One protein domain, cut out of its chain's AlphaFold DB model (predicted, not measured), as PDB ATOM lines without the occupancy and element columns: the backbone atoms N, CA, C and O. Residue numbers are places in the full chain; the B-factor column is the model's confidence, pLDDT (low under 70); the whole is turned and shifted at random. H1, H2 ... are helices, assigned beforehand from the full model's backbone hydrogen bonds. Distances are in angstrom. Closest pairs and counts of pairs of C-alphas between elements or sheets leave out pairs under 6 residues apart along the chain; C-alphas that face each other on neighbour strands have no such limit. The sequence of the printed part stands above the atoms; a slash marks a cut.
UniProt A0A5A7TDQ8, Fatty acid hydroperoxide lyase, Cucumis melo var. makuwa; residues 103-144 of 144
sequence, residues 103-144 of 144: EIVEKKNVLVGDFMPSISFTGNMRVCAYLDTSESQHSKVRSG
ATOM      1  N   GLU A 103     322.181 197.705 284.208       96.12
ATOM      2  CA  GLU A 103     322.827 196.896 285.253       96.12
ATOM      3  C   GLU A 103     323.944 197.667 285.969       96.12
ATOM      4  O   GLU A 103     324.307 197.335 287.098       96.12
ATOM      5  N   ILE A 104     324.483 198.712 285.328       95.50
ATOM      6  CA  ILE A 104     325.621 199.491 285.840       95.50
ATOM      7  C   ILE A 104     325.318 200.982 286.027       95.50
ATOM      8  O   ILE A 104     326.134 201.692 286.620       95.50
ATOM      9  N   VAL A 105     324.173 201.479 285.540       96.50
ATOM     10  CA  VAL A 105     323.753 202.879 285.704       96.50
ATOM     11  C   VAL A 105     322.313 202.974 286.205       96.50
ATOM     12  O   VAL A 105     321.387 202.538 285.529       96.50
ATOM     13  N   GLU A 106     322.116 203.658 287.333       96.88
ATOM     14  CA  GLU A 106     320.794 204.074 287.814       96.88
ATOM     15  C   GLU A 106     320.330 205.353 287.084       96.88
ATOM     16  O   GLU A 106     321.099 206.304 286.905       96.88
ATOM     17  N   LYS A 107     319.061 205.395 286.661       97.00
ATOM     18  CA  LYS A 107     318.431 206.527 285.946       97.00
ATOM     19  C   LYS A 107     317.393 207.285 286.771       97.00
ATOM     20  O   LYS A 107     316.663 208.131 286.250       97.00
ATOM     21  N   LYS A 108     317.358 207.041 288.076       97.12
ATOM     22  CA  LYS A 108     316.473 207.718 289.019       97.12
ATOM     23  C   LYS A 108     316.832 209.195 289.159       97.12
ATOM     24  O   LYS A 108     317.942 209.525 289.544       97.12
ATOM     25  N   ASN A 109     315.871 210.087 288.938       96.12
ATOM     26  CA  ASN A 109     315.983 211.527 289.217       96.12
ATOM     27  C   ASN A 109     317.085 212.303 288.460       96.12
ATOM     28  O   ASN A 109     317.295 213.473 288.763       96.12
ATOM     29  N   VAL A 110     317.729 211.706 287.453       95.25
ATOM     30  CA  VAL A 110     318.923 212.274 286.790       95.25
ATOM     31  C   VAL A 110     318.674 212.852 285.392       95.25
ATOM     32  O   VAL A 110     319.620 213.109 284.651       95.25
ATOM     33  N   LEU A 111     317.410 213.076 285.004       94.81
ATOM     34  CA  LEU A 111     317.052 213.565 283.660       94.81
ATOM     35  C   LEU A 111     317.820 214.834 283.257       94.81
ATOM     36  O   LEU A 111     318.200 214.983 282.099       94.81
ATOM     37  N   VAL A 112     318.033 215.745 284.208       92.19
ATOM     38  CA  VAL A 112     318.724 217.027 283.992       92.19
ATOM     39  C   VAL A 112     320.030 217.123 284.792       92.19
ATOM     40  O   VAL A 112     320.467 218.215 285.150       92.19
ATOM     41  N   GLY A 113     320.665 215.978 285.058       91.69
ATOM     42  CA  GLY A 113     321.861 215.866 285.897       91.69
ATOM     43  C   GLY A 113     321.520 215.622 287.367       91.69
ATOM     44  O   GLY A 113     320.436 215.134 287.672       91.69
ATOM     45  N   ASP A 114     322.431 215.969 288.281       89.56
ATOM     46  CA  ASP A 114     322.242 215.826 289.737       89.56
ATOM     47  C   ASP A 114     321.300 216.901 290.312       89.56
ATOM     48  O   ASP A 114     321.597 217.595 291.277       89.56
ATOM     49  N   PHE A 115     320.165 217.115 289.653       90.44
ATOM     50  CA  PHE A 115     319.118 218.032 290.070       90.44
ATOM     51  C   PHE A 115     317.769 217.478 289.629       90.44
ATOM     52  O   PHE A 115     317.537 217.250 288.444       90.44
ATOM     53  N   MET A 116     316.843 217.337 290.574       93.56
ATOM     54  CA  MET A 116     315.445 217.065 290.263       93.56
ATOM     55  C   MET A 116     314.608 218.298 290.618       93.56
ATOM     56  O   MET A 116     314.579 218.689 291.790       93.56
ATOM     57  N   PRO A 117     313.900 218.909 289.652       91.94
ATOM     58  CA  PRO A 117     312.928 219.952 289.946       91.94
ATOM     59  C   PRO A 117     311.857 219.469 290.934       91.94
ATOM     60  O   PRO A 117     311.518 218.286 290.984       91.94
ATOM     61  N   SER A 118     311.284 220.401 291.699       94.25
ATOM     62  CA  SER A 118     310.179 220.091 292.611       94.25
ATOM     63  C   SER A 118     309.013 219.430 291.871       94.25
ATOM     64  O   SER A 118     308.566 219.920 290.832       94.25
ATOM     65  N   ILE A 119     308.445 218.377 292.465       96.69
ATOM     66  CA  ILE A 119     307.246 217.702 291.943       96.69
ATOM     67  C   ILE A 119     306.007 218.610 291.929       96.69
ATOM     68  O   ILE A 119     305.023 218.299 291.260       96.69
ATOM     69  N   SER A 120     306.042 219.753 292.621       97.12
ATOM     70  CA  SER A 120     304.975 220.760 292.558       97.12
ATOM     71  C   SER A 120     304.775 221.313 291.143       97.12
ATOM     72  O   SER A 120     303.676 221.741 290.807       97.12
ATOM     73  N   PHE A 121     305.811 221.273 290.297       95.31
ATOM     74  CA  PHE A 121     305.720 221.668 288.888       95.31
ATOM     75  C   PHE A 121     305.110 220.582 287.988       95.31
ATOM     76  O   PHE A 121     304.833 220.839 286.821       95.31
ATOM     77  N   THR A 122     304.890 219.377 288.515       95.75
ATOM     78  CA  THR A 122     304.413 218.201 287.770       95.75
ATOM     79  C   THR A 122     303.220 217.538 288.461       95.75
ATOM     80  O   THR A 122     303.085 216.316 288.459       95.75
ATOM     81  N   GLY A 123     302.354 218.339 289.091       95.38
ATOM     82  CA  GLY A 123     301.125 217.843 289.720       95.38
ATOM     83  C   GLY A 123     301.369 216.930 290.926       95.38
ATOM     84  O   GLY A 123     300.584 216.022 291.174       95.38
ATOM     85  N   ASN A 124     302.458 217.155 291.666       95.94
ATOM     86  CA  ASN A 124     302.912 216.328 292.790       95.94
ATOM     87  C   ASN A 124     303.278 214.886 292.397       95.94
ATOM     88  O   ASN A 124     303.204 213.973 293.219       95.94
ATOM     89  N   MET A 125     303.718 214.679 291.154       94.00
ATOM     90  CA  MET A 125     304.148 213.377 290.649       94.00
ATOM     91  C   MET A 125     305.573 213.425 290.096       94.00
ATOM     92  O   MET A 125     305.943 214.352 289.377       94.00
ATOM     93  N   ARG A 126     306.365 212.380 290.362       95.38
ATOM     94  CA  ARG A 126     307.597 212.116 289.604       95.38
ATOM     95  C   ARG A 126     307.206 211.541 288.246       95.38
ATOM     96  O   ARG A 126     306.737 210.408 288.167       95.38
ATOM     97  N   VAL A 127     307.351 212.342 287.193       95.06
ATOM     98  CA  VAL A 127     307.033 211.914 285.821       95.06
ATOM     99  C   VAL A 127     307.985 210.810 285.354       95.06
ATOM    100  O   VAL A 127     309.100 210.703 285.863       95.06
ATOM    101  N   CYS A 128     307.563 210.023 284.356       95.62
ATOM    102  CA  CYS A 128     308.279 208.829 283.883       95.62
ATOM    103  C   CYS A 128     309.769 209.062 283.609       95.62
ATOM    104  O   CYS A 128     310.585 208.204 283.916       95.62
ATOM    105  N   ALA A 129     310.131 210.233 283.080       95.06
ATOM    106  CA  ALA A 129     311.509 210.580 282.742       95.06
ATOM    107  C   ALA A 129     312.461 210.687 283.955       95.06
ATOM    108  O   ALA A 129     313.672 210.699 283.770       95.06
ATOM    109  N   TYR A 130     311.932 210.760 285.181       96.69
ATOM    110  CA  TYR A 130     312.716 210.725 286.423       96.69
ATOM    111  C   TYR A 130     312.627 209.376 287.150       96.69
ATOM    112  O   TYR A 130     313.171 209.255 288.251       96.69
ATOM    113  N   LEU A 131     311.917 208.388 286.595       97.06
ATOM    114  CA  LEU A 131     311.779 207.061 287.187       97.06
ATOM    115  C   LEU A 131     312.841 206.120 286.618       97.06
ATOM    116  O   LEU A 131     313.015 206.043 285.404       97.06
ATOM    117  N   ASP A 132     313.513 205.381 287.494       96.88
ATOM    118  CA  ASP A 132     314.395 204.300 287.065       96.88
ATOM    119  C   ASP A 132     313.593 203.125 286.482       96.88
ATOM    120  O   ASP A 132     312.433 202.904 286.840       96.88
ATOM    121  N   THR A 133     314.212 202.334 285.602       95.31
ATOM    122  CA  THR A 133     313.558 201.161 284.996       95.31
ATOM    123  C   THR A 133     313.175 200.081 286.012       95.31
ATOM    124  O   THR A 133     312.240 199.318 285.760       95.31
ATOM    125  N   SER A 134     313.834 200.050 287.175       95.44
ATOM    126  CA  SER A 134     313.487 199.185 288.308       95.44
ATOM    127  C   SER A 134     312.244 199.650 289.086       95.44
ATOM    128  O   SER A 134     311.653 198.870 289.837       95.44
ATOM    129  N   GLU A 135     311.788 200.896 288.906       95.94
ATOM    130  CA  GLU A 135     310.596 201.410 289.582       95.94
ATOM    131  C   GLU A 135     309.324 200.935 288.864       95.94
ATOM    132  O   GLU A 135     309.074 201.271 287.710       95.94
ATOM    133  N   SER A 136     308.437 200.215 289.565       94.06
ATOM    134  CA  SER A 136     307.204 199.650 288.972       94.06
ATOM    135  C   SER A 136     306.302 200.660 288.239       94.06
ATOM    136  O   SER A 136     305.532 200.283 287.356       94.06
ATOM    137  N   GLN A 137     306.380 201.943 288.599       92.56
ATOM    138  CA  GLN A 137     305.631 203.024 287.957       92.56
ATOM    139  C   GLN A 137     306.186 203.380 286.570       92.56
ATOM    140  O   GLN A 137     305.409 203.765 285.699       92.56
ATOM    141  N   HIS A 138     307.488 203.191 286.328       94.06
ATOM    142  CA  HIS A 138     308.112 203.429 285.025       94.06
ATOM    143  C   HIS A 138     307.452 202.569 283.939       94.06
ATOM    144  O   HIS A 138     307.003 203.089 282.917       94.06
ATOM    145  N   SER A 139     307.301 201.265 284.189       89.81
ATOM    146  CA  SER A 139     306.669 200.349 283.230       89.81
ATOM    147  C   SER A 139     305.211 200.705 282.947       89.81
ATOM    148  O   SER A 139     304.790 200.620 281.801       89.81
ATOM    149  N   LYS A 140     304.460 201.151 283.963       88.44
ATOM    150  CA  LYS A 140     303.041 201.515 283.821       88.44
ATOM    151  C   LYS A 140     302.832 202.751 282.951       88.44
ATOM    152  O   LYS A 140     301.880 202.786 282.183       88.44
ATOM    153  N   VAL A 141     303.698 203.759 283.088       85.19
ATOM    154  CA  VAL A 141     303.582 205.014 282.329       85.19
ATOM    155  C   VAL A 141     304.148 204.868 280.916       85.19
ATOM    156  O   VAL A 141     303.633 205.487 279.995       85.19
ATOM    157  N   ARG A 142     305.174 204.031 280.715       79.94
ATOM    158  CA  ARG A 142     305.782 203.801 279.394       79.94
ATOM    159  C   ARG A 142     304.872 203.048 278.416       79.94
ATOM    160  O   ARG A 142     305.024 203.218 277.212       79.94
ATOM    161  N   SER A 143     304.008 202.165 278.914       69.62
ATOM    162  CA  SER A 143     303.147 201.305 278.090       69.62
ATOM    163  C   SER A 143     301.787 201.916 277.730       69.62
ATOM    164  O   SER A 143     300.981 201.218 277.116       69.62
ATOM    165  N   GLY A 144     301.505 203.147 278.170       51.91
ATOM    166  CA  GLY A 144     300.297 203.899 277.810       51.91
ATOM    167  C   GLY A 144     300.514 204.722 276.554       51.91
ATOM    168  O   GLY A 144     299.600 204.715 275.704       51.91
TER     169      GLY A 144
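What this domain is: This is residues 103 to 144 of the 144 residues of the protein "Fatty acid hydroperoxide lyase" of Cucumis melo var. makuwa (UniProt A0A5A7TDQ8). With little regular structure, this is a flat, open loop of chain: residues 103 to 118 lead out to the short helix H1, the chain folds back there, and residues 123 to 135 return to H2. Residues 120 to 125 stick out at the turn. The printed part has 42 residues with two named helices, H1 then H2, and no named strand; the class is all helix, on only 11 residues. It is only just compact, close to loose, with a radius of gyration of the C-alphas of 10.6 A and spans of 29 by 26 by 11 A.

Where its parts are: Start at C-alpha 103, (322.827, 196.896, 285.253). Find H1, residues 119 to 122, from C-alpha 119 at (307.246, 217.702, 291.943). H2, residues 136 to 142, runs 10.5 A to C-alpha 142 at (305.782, 203.801, 279.394).

How they stand to each other: H1 and H2 are apart. In H2, 2 of 3 O i to N i+4 pairs are within hydrogen-bond range; H1 is too short for such a pair.

The domain as a whole: The farthest C-alphas, of Ile 104 and Gly 123, are 30.9 A apart. The printed part has no cut. The link from H1 to H2, 13 residues, is long. Look for pLDDT under 70 at residues 143 to 144.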